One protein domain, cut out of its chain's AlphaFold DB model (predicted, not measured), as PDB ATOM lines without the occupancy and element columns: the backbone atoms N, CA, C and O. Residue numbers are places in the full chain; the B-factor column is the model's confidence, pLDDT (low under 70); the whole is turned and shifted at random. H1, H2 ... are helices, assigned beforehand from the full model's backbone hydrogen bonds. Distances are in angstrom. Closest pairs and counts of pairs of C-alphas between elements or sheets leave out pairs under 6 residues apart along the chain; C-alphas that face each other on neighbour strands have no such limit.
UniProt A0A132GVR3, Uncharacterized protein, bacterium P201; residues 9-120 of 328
ATOM      1  N   TYR A   9     193.664 200.178 184.577       31.05
ATOM      2  CA  TYR A   9     194.723 199.206 184.883       31.05
ATOM      3  C   TYR A   9     194.265 197.764 185.198       31.05
ATOM      4  O   TYR A   9     195.030 196.830 184.998       31.05
ATOM      5  N   ASP A  10     193.039 197.553 185.689       41.81
ATOM      6  CA  ASP A  10     192.552 196.225 186.132       41.81
ATOM      7  C   ASP A  10     191.764 195.480 185.027       41.81
ATOM      8  O   ASP A  10     191.696 194.252 184.982       41.81
ATOM      9  N   THR A  11     191.189 196.223 184.078       45.56
ATOM     10  CA  THR A  11     190.570 195.669 182.862       45.56
ATOM     11  C   THR A  11     191.592 195.413 181.762       45.56
ATOM     12  O   THR A  11     191.482 194.391 181.093       45.56
ATOM     13  N   GLU A  12     192.591 196.288 181.608       43.41
ATOM     14  CA  GLU A  12     193.690 196.100 180.649       43.41
ATOM     15  C   GLU A  12     194.509 194.862 180.997       43.41
ATOM     16  O   GLU A  12     194.594 193.961 180.174       43.41
ATOM     17  N   LYS A  13     194.956 194.718 182.249       43.91
ATOM     18  CA  LYS A  13     195.760 193.563 182.679       43.91
ATOM     19  C   LYS A  13     195.024 192.218 182.552       43.91
ATOM     20  O   LYS A  13     195.623 191.185 182.276       43.91
ATOM     21  N   ARG A  14     193.695 192.209 182.726       42.50
ATOM     22  CA  ARG A  14     192.862 191.016 182.479       42.50
ATOM     23  C   ARG A  14     192.710 190.708 180.992       42.50
ATOM     24  O   ARG A  14     192.772 189.542 180.623       42.50
ATOM     25  N   LEU A  15     192.496 191.720 180.154       47.59
ATOM     26  CA  LEU A  15     192.435 191.551 178.698       47.59
ATOM     27  C   LEU A  15     193.794 191.125 178.124       47.59
ATOM     28  O   LEU A  15     193.819 190.270 177.246       47.59
ATOM     29  N   GLU A  16     194.897 191.644 178.665       51.38
ATOM     30  CA  GLU A  16     196.271 191.241 178.340       51.38
ATOM     31  C   GLU A  16     196.500 189.754 178.645       51.38
ATOM     32  O   GLU A  16     196.861 189.005 177.741       51.38
ATOM     33  N   ASN A  17     196.153 189.276 179.847       52.28
ATOM     34  CA  ASN A  17     196.298 187.854 180.191       52.28
ATOM     35  C   ASN A  17     195.445 186.925 179.298       52.28
ATOM     36  O   ASN A  17     195.903 185.859 178.888       52.28
ATOM     37  N   PHE A  18     194.209 187.316 178.954       56.06
ATOM     38  CA  PHE A  18     193.377 186.546 178.015       56.06
ATOM     39  C   PHE A  18     193.887 186.615 176.568       56.06
ATOM     40  O   PHE A  18     193.626 185.696 175.783       56.06
ATOM     41  N   SER A  19     194.586 187.694 176.206       62.81
ATOM     42  CA  SER A  19     195.250 187.830 174.913       62.81
ATOM     43  C   SER A  19     196.426 186.865 174.800       62.81
ATOM     44  O   SER A  19     196.545 186.201 173.776       62.81
ATOM     45  N   GLU A  20     197.270 186.765 175.830       67.12
ATOM     46  CA  GLU A  20     198.454 185.894 175.828       67.12
ATOM     47  C   GLU A  20     198.084 184.409 175.724       67.12
ATOM     48  O   GLU A  20     198.644 183.683 174.901       67.12
ATOM     49  N   GLU A  21     197.091 183.953 176.498       67.50
ATOM     50  CA  GLU A  21     196.604 182.568 176.418       67.50
ATOM     51  C   GLU A  21     196.017 182.266 175.030       67.50
ATOM     52  O   GLU A  21     196.294 181.221 174.436       67.50
ATOM     53  N   GLY A  22     195.218 183.188 174.488       70.56
ATOM     54  CA  GLY A  22     194.626 183.023 173.166       70.56
ATOM     55  C   GLY A  22     195.661 183.016 172.043       70.56
ATOM     56  O   GLY A  22     195.547 182.202 171.127       70.56
ATOM     57  N   ASP A  23     196.699 183.854 172.130       76.50
ATOM     58  CA  ASP A  23     197.823 183.834 171.191       76.50
ATOM     59  C   ASP A  23     198.579 182.503 171.281       76.50
ATOM     60  O   ASP A  23     198.835 181.877 170.255       76.50
ATOM     61  N   ALA A  24     198.859 182.003 172.490       75.12
ATOM     62  CA  ALA A  24     199.521 180.712 172.676       75.12
ATOM     63  C   ALA A  24     198.710 179.550 172.078       75.12
ATOM     64  O   ALA A  24     199.279 178.663 171.436       75.12
ATOM     65  N   ILE A  25     197.382 179.559 172.240       76.94
ATOM     66  CA  ILE A  25     196.487 178.576 171.615       76.94
ATOM     67  C   ILE A  25     196.526 178.716 170.090       76.94
ATOM     68  O   ILE A  25     196.707 177.711 169.401       76.94
ATOM     69  N   ARG A  26     196.398 179.938 169.557       83.25
ATOM     70  CA  ARG A  26     196.432 180.212 168.112       83.25
ATOM     71  C   ARG A  26     197.729 179.708 167.483       83.25
ATOM     72  O   ARG A  26     197.683 178.947 166.519       83.25
ATOM     73  N   GLU A  27     198.872 180.082 168.049       82.38
ATOM     74  CA  GLU A  27     200.184 179.653 167.562       82.38
ATOM     75  C   GLU A  27     200.369 178.137 167.696       82.38
ATOM     76  O   GLU A  27     200.916 177.496 166.800       82.38
ATOM     77  N   SER A  28     199.859 177.524 168.767       81.38
ATOM     78  CA  SER A  28     199.925 176.068 168.936       81.38
ATOM     79  C   SER A  28     199.090 175.317 167.896       81.38
ATOM     80  O   SER A  28     199.524 174.269 167.417       81.38
ATOM     81  N   ILE A  29     197.919 175.841 167.508       84.31
ATOM     82  CA  ILE A  29     197.093 175.263 166.434       84.31
ATOM     83  C   ILE A  29     197.840 175.323 165.098       84.31
ATOM     84  O   ILE A  29     197.872 174.325 164.378       84.31
ATOM     85  N   LYS A  30     198.472 176.463 164.794       86.38
ATOM     86  CA  LYS A  30     199.203 176.672 163.537       86.38
ATOM     87  C   LYS A  30     200.453 175.803 163.422       86.38
ATOM     88  O   LYS A  30     200.709 175.238 162.364       86.38
ATOM     89  N   ASN A  31     201.212 175.693 164.511       82.44
ATOM     90  CA  ASN A  31     202.560 175.125 164.489       82.44
ATOM     91  C   ASN A  31     202.623 173.650 164.917       82.44
ATOM     92  O   ASN A  31     203.640 172.993 164.701       82.44
ATOM     93  N   SER A  32     201.570 173.099 165.530       83.38
ATOM     94  CA  SER A  32     201.567 171.713 166.008       83.38
ATOM     95  C   SER A  32     200.347 170.940 165.524       83.38
ATOM     96  O   SER A  32     199.250 171.054 166.069       83.38
ATOM     97  N   GLN A  33     200.568 170.032 164.570       81.75
ATOM     98  CA  GLN A  33     199.536 169.108 164.091       81.75
ATOM     99  C   GLN A  33     198.946 168.268 165.234       81.75
ATOM    100  O   GLN A  33     197.736 168.062 165.303       81.75
ATOM    101  N   ARG A  34     199.784 167.832 166.184       79.81
ATOM    102  CA  ARG A  34     199.338 167.072 167.361       79.81
ATOM    103  C   ARG A  34     198.454 167.912 168.279       79.81
ATOM    104  O   ARG A  34     197.475 167.393 168.812       79.81
ATOM    105  N   PHE A  35     198.803 169.181 168.499       80.50
ATOM    106  CA  PHE A  35     197.960 170.087 169.275       80.50
ATOM    107  C   PHE A  35     196.640 170.339 168.552       80.50
ATOM    108  O   PHE A  35     195.594 170.169 169.161       80.50
ATOM    109  N   CYS A  36     196.684 170.643 167.255       82.31
ATOM    110  CA  CYS A  36     195.514 170.865 166.410       82.31
ATOM    111  C   CYS A  36     194.547 169.667 166.433       82.31
ATOM    112  O   CYS A  36     193.370 169.823 166.755       82.31
ATOM    113  N   GLN A  37     195.048 168.446 166.228       82.12
ATOM    114  CA  GLN A  37     194.227 167.234 166.288       82.12
ATOM    115  C   GLN A  37     193.609 167.029 167.676       82.12
ATOM    116  O   GLN A  37     192.428 166.710 167.791       82.12
ATOM    117  N   ARG A  38     194.377 167.247 168.751       79.19
ATOM    118  CA  ARG A  38     193.852 167.162 170.123       79.19
ATOM    119  C   ARG A  38     192.861 168.276 170.443       79.19
ATOM    120  O   ARG A  38     191.957 168.050 171.239       79.19
ATOM    121  N   PHE A  39     193.039 169.450 169.855       80.25
ATOM    122  CA  PHE A  39     192.158 170.587 170.034       80.25
ATOM    123  C   PHE A  39     190.808 170.303 169.370       80.25
ATOM    124  O   PHE A  39     189.788 170.301 170.043       80.25
ATOM    125  N   PHE A  40     190.775 169.952 168.085       83.25
ATOM    126  CA  PHE A  40     189.497 169.721 167.407       83.25
ATOM    127  C   PHE A  40     188.866 168.372 167.748       83.25
ATOM    128  O   PHE A  40     187.660 168.316 167.956       83.25
ATOM    129  N   TYR A  41     189.638 167.295 167.875       83.19
ATOM    130  CA  TYR A  41     189.108 165.927 167.986       83.19
ATOM    131  C   TYR A  41     189.387 165.260 169.340       83.19
ATOM    132  O   TYR A  41     189.062 164.093 169.542       83.19
ATOM    133  N   GLY A  42     189.965 165.984 170.302       74.44
ATOM    134  CA  GLY A  42     190.209 165.451 171.639       74.44
ATOM    135  C   GLY A  42     188.918 165.063 172.366       74.44
ATOM    136  O   GLY A  42     187.911 165.767 172.306       74.44
ATOM    137  N   THR A  43     188.970 163.946 173.092       66.81
ATOM    138  CA  THR A  43     187.861 163.415 173.908       66.81
ATOM    139  C   THR A  43     188.095 163.578 175.416       66.81
ATOM    140  O   THR A  43     187.213 163.292 176.226       66.81
ATOM    141  N   ASP A  44     189.271 164.071 175.822       60.81
ATOM    142  CA  ASP A  44     189.637 164.237 177.231       60.81
ATOM    143  C   ASP A  44     188.958 165.473 177.854       60.81
ATOM    144  O   ASP A  44     189.457 166.601 177.787       60.81
ATOM    145  N   LYS A  45     187.816 165.232 178.510       53.50
ATOM    146  CA  LYS A  45     187.000 166.240 179.213       53.50
ATOM    147  C   LYS A  45     187.695 166.889 180.420       53.50
ATOM    148  O   LYS A  45     187.193 167.898 180.926       53.50
ATOM    149  N   LYS A  46     188.803 166.314 180.909       47.16
ATOM    150  CA  LYS A  46     189.559 166.817 182.069       47.16
ATOM    151  C   LYS A  46     190.738 167.706 181.671       47.16
ATOM    152  O   LYS A  46     191.160 168.524 182.478       47.16
ATOM    153  N   LYS A  47     191.262 167.578 180.446       48.69
ATOM    154  CA  LYS A  47     192.466 168.312 180.004       48.69
ATOM    155  C   LYS A  47     192.224 169.400 178.962       48.69
ATOM    156  O   LYS A  47     193.146 170.170 178.705       48.69
ATOM    157  N   CYS A  48     191.052 169.457 178.327       50.66
ATOM    158  CA  CYS A  48     190.849 170.352 177.189       50.66
ATOM    159  C   CYS A  48     189.490 171.066 177.227       50.66
ATOM    160  O   CYS A  48     188.441 170.450 177.030       50.66
ATOM    161  N   ASN A  49     189.529 172.392 177.418       60.25
ATOM    162  CA  ASN A  49     188.372 173.303 177.417       60.25
ATOM    163  C   ASN A  49     187.500 173.163 176.152       60.25
ATOM    164  O   ASN A  49     186.294 173.413 176.180       60.25
ATOM    165  N   ILE A  50     188.090 172.675 175.060       66.75
ATOM    166  CA  ILE A  50     187.445 172.499 173.760       66.75
ATOM    167  C   ILE A  50     186.385 171.380 173.720       66.75
ATOM    168  O   ILE A  50     185.361 171.539 173.062       66.75
ATOM    169  N   ALA A  51     186.550 170.287 174.479       66.06
ATOM    170  CA  ALA A  51     185.566 169.197 174.509       66.06
ATOM    171  C   ALA A  51     184.269 169.634 175.217       66.06
ATOM    172  O   ALA A  51     183.160 169.326 174.769       66.06
ATOM    173  N   ARG A  52     184.404 170.417 176.299       69.31
ATOM    174  CA  ARG A  52     183.270 171.038 177.008       69.31
ATOM    175  C   ARG A  52     182.608 172.119 176.156       69.31
ATOM    176  O   ARG A  52     181.384 172.162 176.068       69.31
ATOM    177  N   PHE A  53     183.412 172.946 175.486       74.31
ATOM    178  CA  PHE A  53     182.944 173.937 174.517       74.31
ATOM    179  C   PHE A  53     182.087 173.300 173.412       74.31
ATOM    180  O   PHE A  53     180.959 173.739 173.188       74.31
ATOM    181  N   ARG A  54     182.573 172.217 172.790       76.94
ATOM    182  CA  ARG A  54     181.843 171.451 171.770       76.94
ATOM    183  C   ARG A  54     180.543 170.865 172.313       76.94
ATOM    184  O   ARG A  54     179.488 171.096 171.732       76.94
ATOM    185  N   SER A  55     180.603 170.171 173.451       74.69
ATOM    186  CA  SER A  55     179.420 169.561 174.085       74.69
ATOM    187  C   SER A  55     178.321 170.597 174.345       74.69
ATOM    188  O   SER A  55     177.144 170.350 174.090       74.69
ATOM    189  N   LYS A  56     178.710 171.790 174.810       75.75
ATOM    190  CA  LYS A  56     177.780 172.895 175.057       75.75
ATOM    191  C   LYS A  56     177.147 173.419 173.770       75.75
ATOM    192  O   LYS A  56     175.947 173.658 173.756       75.75
ATOM    193  N   HIS A  57     177.929 173.582 172.705       75.94
ATOM    194  CA  HIS A  57     177.406 174.013 171.407       75.94
ATOM    195  C   HIS A  57     176.406 173.015 170.825       75.94
ATOM    196  O   HIS A  57     175.331 173.420 170.399       75.94
ATOM    197  N   ILE A  58     176.726 171.722 170.871       77.88
ATOM    198  CA  ILE A  58     175.827 170.658 170.408       77.88
ATOM    199  C   ILE A  58     174.532 170.651 171.230       77.88
ATOM    200  O   ILE A  58     173.443 170.576 170.669       77.88
ATOM    201  N   SER A  59     174.626 170.812 172.553       70.94
ATOM    202  CA  SER A  59     173.442 170.929 173.412       70.94
ATOM    203  C   SER A  59     172.601 172.176 173.105       70.94
ATOM    204  O   SER A  59     171.373 172.098 173.130       70.94
ATOM    205  N   ASP A  60     173.233 173.311 172.792       71.75
ATOM    206  CA  ASP A  60     172.532 174.527 172.374       71.75
ATOM    207  C   ASP A  60     171.826 174.336 171.013       71.75
ATOM    208  O   ASP A  60     170.728 174.862 170.833       71.75
ATOM    209  N   LEU A  61     172.400 173.569 170.075       71.31
ATOM    210  CA  LEU A  61     171.751 173.226 168.798       71.31
ATOM    211  C   LEU A  61     170.516 172.349 169.010       71.31
ATOM    212  O   LEU A  61     169.451 172.679 168.494       71.31
ATOM    213  N   LEU A  62     170.632 171.306 169.835       69.00
ATOM    214  CA  LEU A  62     169.504 170.444 170.183       69.00
ATOM    215  C   LEU A  62     168.379 171.246 170.850       69.00
ATOM    216  O   LEU A  62     167.224 171.137 170.466       69.00
ATOM    217  N   ARG A  63     168.702 172.112 171.818       65.00
ATOM    218  CA  ARG A  63     167.678 172.891 172.534       65.00
ATOM    219  C   ARG A  63     166.973 173.914 171.642       65.00
ATOM    220  O   ARG A  63     165.792 174.176 171.844       65.00
ATOM    221  N   ASN A  64     167.705 174.556 170.734       67.12
ATOM    222  CA  ASN A  64     167.182 175.699 169.984       67.12
ATOM    223  C   ASN A  64     166.604 175.312 168.614       67.12
ATOM    224  O   ASN A  64     165.746 176.036 168.116       67.12
ATOM    225  N   PHE A  65     167.078 174.219 168.012       65.38
ATOM    226  CA  PHE A  65     166.711 173.798 166.655       65.38
ATOM    227  C   PHE A  65     166.272 172.330 166.562       65.38
ATOM    228  O   PHE A  65     165.972 171.880 165.465       65.38
ATOM    229  N   ASP A  66     166.257 171.584 167.673       68.00
ATOM    230  CA  ASP A  66     165.989 170.134 167.701       68.00
ATOM    231  C   ASP A  66     166.948 169.312 166.813       68.00
ATOM    232  O   ASP A  66     166.641 168.224 166.334       68.00
ATOM    233  N   VAL A  67     168.158 169.843 166.590       73.00
ATOM    234  CA  VAL A  67     169.184 169.209 165.757       73.00
ATOM    235  C   VAL A  67     170.121 168.372 166.621       73.00
ATOM    236  O   VAL A  67     170.833 168.892 167.485       73.00
ATOM    237  N   VAL A  68     170.187 167.072 166.329       79.12
ATOM    238  CA  VAL A  68     171.190 166.162 166.892       79.12
ATOM    239  C   VAL A  68     172.428 166.171 165.995       79.12
ATOM    240  O   VAL A  68     172.399 165.679 164.872       79.12
ATOM    241  N   MET A  69     173.532 166.718 166.504       80.81
ATOM    242  CA  MET A  69     174.819 166.776 165.805       80.81
ATOM    243  C   MET A  69     175.869 165.937 166.538       80.81
ATOM    244  O   MET A  69     175.975 166.001 167.764       80.81
ATOM    245  N   SER A  70     176.665 165.167 165.792       83.88
ATOM    246  CA  SER A  70     177.766 164.397 166.373       83.88
ATOM    247  C   SER A  70     178.950 165.299 166.751       83.88
ATOM    248  O   SER A  70     179.179 166.351 166.147       83.88
ATOM    249  N   GLU A  71     179.737 164.870 167.743       82.50
ATOM    250  CA  GLU A  71     180.969 165.566 168.129       82.50
ATOM    251  C   GLU A  71     181.983 165.645 166.977       82.50
ATOM    252  O   GLU A  71     182.671 166.653 166.835       82.50
ATOM    253  N   GLU A  72     182.054 164.608 166.145       85.31
ATOM    254  CA  GLU A  72     182.946 164.561 164.989       85.31
ATOM    255  C   GLU A  72     182.525 165.579 163.928       85.31
ATOM    256  O   GLU A  72     183.331 166.422 163.548       85.31
ATOM    257  N   THR A  73     181.243 165.589 163.549       85.31
ATOM    258  CA  THR A  73     180.692 166.528 162.561       85.31
ATOM    259  C   THR A  73     180.934 167.978 162.969       85.31
ATOM    260  O   THR A  73     181.437 168.768 162.173       85.31
ATOM    261  N   TYR A  74     180.643 168.332 164.227       88.44
ATOM    262  CA  TYR A  74     180.902 169.682 164.735       88.44
ATOM    263  C   TYR A  74     182.384 170.059 164.621       88.44
ATOM    264  O   TYR A  74     182.732 171.170 164.217       88.44
ATOM    265  N   SER A  75     183.268 169.135 164.999       87.94
ATOM    266  CA  SER A  75     184.711 169.350 164.963       87.94
ATOM    267  C   SER A  75     185.254 169.496 163.551       87.94
ATOM    268  O   SER A  75     186.120 170.345 163.341       87.94
ATOM    269  N   THR A  76     184.735 168.728 162.596       89.56
ATOM    270  CA  THR A  76     185.089 168.836 161.181       89.56
ATOM    271  C   THR A  76     184.667 170.185 160.613       89.56
ATOM    272  O   THR A  76     185.517 170.883 160.070       89.56
ATOM    273  N   ILE A  77     183.420 170.618 160.844       89.19
ATOM    274  CA  ILE A  77     182.933 171.938 160.400       89.19
ATOM    275  C   ILE A  77     183.835 173.051 160.945       89.19
ATOM    276  O   ILE A  77     184.272 173.936 160.209       89.19
ATOM    277  N   LEU A  78     184.143 173.006 162.245       89.38
ATOM    278  CA  LEU A  78     184.986 174.016 162.876       89.38
ATOM    279  C   LEU A  78     186.425 173.997 162.341       89.38
ATOM    280  O   LEU A  78     187.010 175.059 162.136       89.38
ATOM    281  N   TYR A  79     186.992 172.810 162.120       89.69
ATOM    282  CA  TYR A  79     188.323 172.656 161.542       89.69
ATOM    283  C   TYR A  79     188.383 173.242 160.129       89.69
ATOM    284  O   TYR A  79     189.237 174.082 159.869       89.69
ATOM    285  N   GLU A  80     187.454 172.868 159.246       89.56
ATOM    286  CA  GLU A  80     187.400 173.342 157.855       89.56
ATOM    287  C   GLU A  80     187.172 174.852 157.765       89.56
ATOM    288  O   GLU A  80     187.781 175.528 156.942       89.56
ATOM    289  N   THR A  81     186.356 175.406 158.665       88.75
ATOM    290  CA  THR A  81     186.125 176.856 158.743       88.75
ATOM    291  C   THR A  81     187.399 177.618 159.091       88.75
ATOM    292  O   THR A  81     187.633 178.715 158.589       88.75
ATOM    293  N   LEU A  82     188.213 177.071 159.996       88.12
ATOM    294  CA  LEU A  82     189.439 177.724 160.452       88.12
ATOM    295  C   LEU A  82     190.628 177.446 159.527       88.12
ATOM    296  O   LEU A  82     191.523 178.284 159.440       88.12
ATOM    297  N   TRP A  83     190.619 176.304 158.840       89.31
ATOM    298  CA  TRP A  83     191.574 175.897 157.812       89.31
ATOM    299  C   TRP A  83     191.004 176.155 156.409       89.31
ATOM    300  O   TRP A  83     190.840 175.246 155.591       89.31
ATOM    301  N   ALA A  84     190.674 177.415 156.133       83.88
ATOM    302  CA  ALA A  84     190.123 177.821 154.848       83.88
ATOM    303  C   ALA A  84     191.237 178.026 153.808       83.88
ATOM    304  O   ALA A  84     192.287 178.601 154.099       83.88
ATOM    305  N   GLU A  85     191.002 177.558 152.578       80.88
ATOM    306  CA  GLU A  85     191.907 177.762 151.430       80.88
ATOM    307  C   GLU A  85     193.348 177.260 151.673       80.88
ATOM    308  O   GLU A  85     194.316 177.786 151.126       80.88
ATOM    309  N   GLY A  86     193.508 176.231 152.514       80.31
ATOM    310  CA  GLY A  86     194.819 175.673 152.856       80.31
ATOM    311  C   GLY A  86     195.649 176.552 153.796       80.31
ATOM    312  O   GLY A  86     196.862 176.367 153.889       80.31
ATOM    313  N   THR A  87     195.020 177.509 154.486       85.19
ATOM    314  CA  THR A  87     195.687 178.383 155.452       85.19
ATOM    315  C   THR A  87     194.873 178.540 156.733       85.19
ATOM    316  O   THR A  87     193.658 178.373 156.762       85.19
ATOM    317  N   TRP A  88     195.549 178.935 157.812       86.56
ATOM    318  CA  TRP A  88     194.908 179.325 159.071       86.56
ATOM    319  C   TRP A  88     194.455 180.799 159.077       86.56
ATOM    320  O   TRP A  88     194.299 181.380 160.148       86.56
ATOM    321  N   GLY A  89     194.264 181.426 157.908       82.69
ATOM    322  CA  GLY A  89     193.929 182.852 157.782       82.69
ATOM    323  C   GLY A  89     192.741 183.313 158.645       82.69
ATOM    324  O   GLY A  89     192.844 184.350 159.301       82.69
ATOM    325  N   PRO A  90     191.641 182.541 158.758       86.19
ATOM    326  CA  PRO A  90     190.532 182.883 159.648       86.19
ATOM    327  C   PRO A  90     190.924 183.031 161.126       86.19
ATOM    328  O   PRO A  90     190.335 183.864 161.817       86.19
ATOM    329  N   LEU A  91     191.928 182.295 161.624       85.50
ATOM    330  CA  LEU A  91     192.412 182.434 163.007       85.50
ATOM    331  C   LEU A  91     193.041 183.807 163.284       85.50
ATOM    332  O   LEU A  91     193.035 184.257 164.429       85.50
ATOM    333  N   ASP A  92     193.551 184.483 162.254       84.88
ATOM    334  CA  ASP A  92     194.150 185.817 162.374       84.88
ATOM    335  C   ASP A  92     193.113 186.939 162.448       84.88
ATOM    336  O   ASP A  92     193.446 188.074 162.778       84.88
ATOM    337  N   SER A  93     191.837 186.626 162.214       84.69
ATOM    338  CA  SER A  93     190.744 187.592 162.355       84.69
ATOM    339  C   SER A  93     190.352 187.882 163.810       84.69
ATOM    340  O   SER A  93     189.506 188.745 164.058       84.69
ATOM    341  N   TRP A  94     190.927 187.166 164.783       81.81
ATOM    342  CA  TRP A  94     190.696 187.446 166.197       81.81
ATOM    343  C   TRP A  94     191.425 188.729 166.623       81.81
ATOM    344  O   TRP A  94     192.644 188.770 166.757       81.81
ATOM    345  N   ASP A  95     190.644 189.778 166.880       76.88
ATOM    346  CA  ASP A  95     191.092 191.143 167.190       76.88
ATOM    347  C   ASP A  95     191.388 191.397 168.680       76.88
ATOM    348  O   ASP A  95     191.572 192.546 169.090       76.88
ATOM    349  N   LYS A  96     191.404 190.335 169.500       74.06
ATOM    350  CA  LYS A  96     191.669 190.371 170.952       74.06
ATOM    351  C   LYS A  96     190.694 191.241 171.761       74.06
ATOM    352  O   LYS A  96     190.928 191.498 172.938       74.06
ATOM    353  N   GLN A  97     189.557 191.640 171.182       66.12
ATOM    354  CA  GLN A  97     188.508 192.388 171.895       66.12
ATOM    355  C   GLN A  97     187.690 191.498 172.851       66.12
ATOM    356  O   GLN A  97     186.929 191.985 173.688       66.12
ATOM    357  N   SER A  98     187.830 190.176 172.733       63.78
ATOM    358  CA  SER A  98     187.234 189.170 173.614       63.78
ATOM    359  C   SER A  98     188.204 188.019 173.854       63.78
ATOM    360  O   SER A  98     189.177 187.871 173.120       63.78
ATOM    361  N   THR A  99     187.897 187.133 174.806       68.25
ATOM    362  CA  THR A  99     188.657 185.883 174.964       68.25
ATOM    363  C   THR A  99     188.622 185.056 173.675       68.25
ATOM    364  O   THR A  99     187.637 185.102 172.925       68.25
ATOM    365  N   PHE A 100     189.673 184.268 173.435       72.38
ATOM    366  CA  PHE A 100     189.770 183.409 172.252       72.38
ATOM    367  C   PHE A 100     188.566 182.469 172.126       72.38
ATOM    368  O   PHE A 100     187.966 182.378 171.063       72.38
ATOM    369  N   PHE A 101     188.120 181.843 173.221       74.44
ATOM    370  CA  PHE A 101     186.948 180.957 173.200       74.44
ATOM    371  C   PHE A 101     185.618 181.689 172.963       74.44
ATOM    372  O   PHE A 101     184.704 181.105 172.383       74.44
ATOM    373  N   ALA A 102     185.483 182.952 173.380       68.50
ATOM    374  CA  ALA A 102     184.292 183.745 173.069       68.50
ATOM    375  C   ALA A 102     184.234 184.109 171.577       68.50
ATOM    376  O   ALA A 102     183.173 184.026 170.959       68.50
ATOM    377  N   TRP A 103     185.381 184.451 170.988       79.81
ATOM    378  CA  TRP A 103     185.502 184.649 169.545       79.81
ATOM    379  C   TRP A 103     185.262 183.336 168.781       79.81
ATOM    380  O   TRP A 103     184.422 183.292 167.884       79.81
ATOM    381  N   LEU A 104     185.898 182.244 169.211       80.00
ATOM    382  CA  LEU A 104     185.769 180.918 168.610       80.00
ATOM    383  C   LEU A 104     184.322 180.421 168.645       80.00
ATOM    384  O   LEU A 104     183.859 179.860 167.664       80.00
ATOM    385  N   ARG A 105     183.583 180.682 169.736       77.06
ATOM    386  CA  ARG A 105     182.135 180.416 169.845       77.06
ATOM    387  C   ARG A 105     181.353 181.093 168.733       77.06
ATOM    388  O   ARG A 105     180.446 180.495 168.168       77.06
ATOM    389  N   LYS A 106     181.660 182.354 168.445       76.25
ATOM    390  CA  LYS A 106     180.958 183.108 167.409       76.25
ATOM    391  C   LYS A 106     181.247 182.525 166.026       76.25
ATOM    392  O   LYS A 106     180.311 182.307 165.265       76.25
ATOM    393  N   VAL A 107     182.518 182.263 165.729       84.38
ATOM    394  CA  VAL A 107     182.938 181.675 164.449       84.38
ATOM    395  C   VAL A 107     182.329 180.287 164.267       84.38
ATOM    396  O   VAL A 107     181.691 180.034 163.251       84.38
ATOM    397  N   SER A 108     182.440 179.422 165.278       84.06
ATOM    398  CA  SER A 108     181.919 178.056 165.220       84.06
ATOM    399  C   SER A 108     180.402 178.011 165.098       84.06
ATOM    400  O   SER A 108     179.873 177.208 164.341       84.06
ATOM    401  N   TRP A 109     179.688 178.880 165.817       81.75
ATOM    402  CA  TRP A 109     178.235 178.950 165.727       81.75
ATOM    403  C   TRP A 109     177.780 179.361 164.330       81.75
ATOM    404  O   TRP A 109     176.886 178.730 163.780       81.75
ATOM    405  N   ASN A 110     178.408 180.380 163.743       82.44
ATOM    406  CA  ASN A 110     178.062 180.830 162.397       82.44
ATOM    407  C   ASN A 110     178.308 179.734 161.364       82.44
ATOM    408  O   ASN A 110     177.398 179.413 160.613       82.44
ATOM    409  N   ALA A 111     179.486 179.112 161.400       85.94
ATOM    410  CA  ALA A 111     179.832 178.035 160.484       85.94
ATOM    411  C   ALA A 111     178.870 176.847 160.576       85.94
ATOM    412  O   ALA A 111     178.450 176.300 159.564       85.94
ATOM    413  N   VAL A 112     178.489 176.458 161.796       86.62
ATOM    414  CA  VAL A 112     177.554 175.348 161.990       86.62
ATOM    415  C   VAL A 112     176.158 175.699 161.491       86.62
ATOM    416  O   VAL A 112     175.530 174.864 160.850       86.62
ATOM    417  N   ILE A 113     175.666 176.913 161.740       81.38
ATOM    418  CA  ILE A 113     174.368 177.347 161.209       81.38
ATOM    419  C   ILE A 113     174.398 177.396 159.679       81.38
ATOM    420  O   ILE A 113     173.502 176.842 159.056       81.38
ATOM    421  N   GLU A 114     175.438 177.971 159.074       81.06
ATOM    422  CA  GLU A 114     175.605 178.005 157.614       81.06
ATOM    423  C   GLU A 114     175.654 176.594 157.010       81.06
ATOM    424  O   GLU A 114     175.021 176.332 155.988       81.06
ATOM    425  N   TRP A 115     176.351 175.659 157.664       84.69
ATOM    426  CA  TRP A 115     176.378 174.256 157.255       84.69
ATOM    427  C   TRP A 115     174.991 173.605 157.357       84.69
ATOM    428  O   TRP A 115     174.546 172.965 156.409       84.69
ATOM    429  N   LEU A 116     174.267 173.819 158.459       78.69
ATOM    430  CA  LEU A 116     172.909 173.290 158.643       78.69
ATOM    431  C   LEU A 116     171.912 173.860 157.622       78.69
ATOM    432  O   LEU A 116     171.022 173.136 157.180       78.69
ATOM    433  N   GLU A 117     172.050 175.134 157.246       75.50
ATOM    434  CA  GLU A 117     171.242 175.763 156.195       75.50
ATOM    435  C   GLU A 117     171.565 175.176 154.814       75.50
ATOM    436  O   GLU A 117     170.652 174.888 154.038       75.50
ATOM    437  N   LYS A 118     172.854 174.963 154.510       78.38
ATOM    438  CA  LYS A 118     173.316 174.379 153.241       78.38
ATOM    439  C   LYS A 118     172.843 172.938 153.057       78.38
ATOM    440  O   LYS A 118     172.447 172.566 151.958       78.38
ATOM    441  N   GLU A 119     172.856 172.149 154.127       76.56
ATOM    442  CA  GLU A 119     172.363 170.768 154.128       76.56
ATOM    443  C   GLU A 119     170.827 170.684 154.245       76.56
ATOM    444  O   GLU A 119     170.274 169.592 154.354       76.56
ATOM    445  N   HIS A 120     170.119 171.823 154.231       72.62
ATOM    446  CA  HIS A 120     168.660 171.915 154.368       72.62
ATOM    447  C   HIS A 120     168.098 171.264 155.648       72.62
ATOM    448  O   HIS A 120     166.932 170.871 155.693       72.62
TER     449      HIS A 120
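This is residues 9 to 120 of the 328 residues of an uncharacterized protein of bacterium P201 (UniProt A0A132GVR3). Helix H4 sits in the middle, crossed by H3 and H6, with H2 packed on it and short H5 at its corner. Long H1 reaches away from H2, and its residues 9 to 14 stick out. The printed part has 112 residues with six named helices, H1 to H6 in order: all helix, compact, radius of gyration of the C-alphas 14.6 A, spans 47 by 30 by 28 A.

H1, residues 9 to 31, touches H2, residues 33 to 41, only at the corner, closest C-alphas Ile 29 and Cys 36, 4.7 A. H3, residues 49 to 65, touches H4, residues 71 to 82, about perpendicular at 76 degrees, with residues 54 to 58 alone, closest C-alphas Arg 54 and Glu 71, 7.0 A. H2 touches H4 at a steep tilt of 52 degrees, opposite ways, closest C-alphas Phe 40 and Ser 75, 5.4 A. H5, residues 89 to 93, touches H4 only at the corner, closest C-alphas Leu 82 and Pro 90, 5.3 A. H6, residues 100 to 118, touches H4 about perpendicular at 76 degrees, with residues 108 to 115 alone, closest C-alphas Leu 78 and Ser 108, 5.6 A. Every O i to N i+4 pair is within hydrogen-bond range in H2, H3, H4 and H6, 18 of 19 in H1, and 0 of 1 in H5, where 2 of 2 O i to N i+3 pairs are.

H1 spans 32.5 A from C-alpha 9 at (194.723, 199.206, 184.883). H3 spans 24.2 A, and H6 spans 26.7 A to C-alpha 118 at (173.316, 174.379, 153.241).

The two farthest C-alphas, of Tyr 9 and His 120, are 48.5 A apart. The printed part has no cut and no long link. Its mean pLDDT is 74.4; residues 9 to 21, 43 to 52, 62 to 66, 97 to 99 and 102 are under 70.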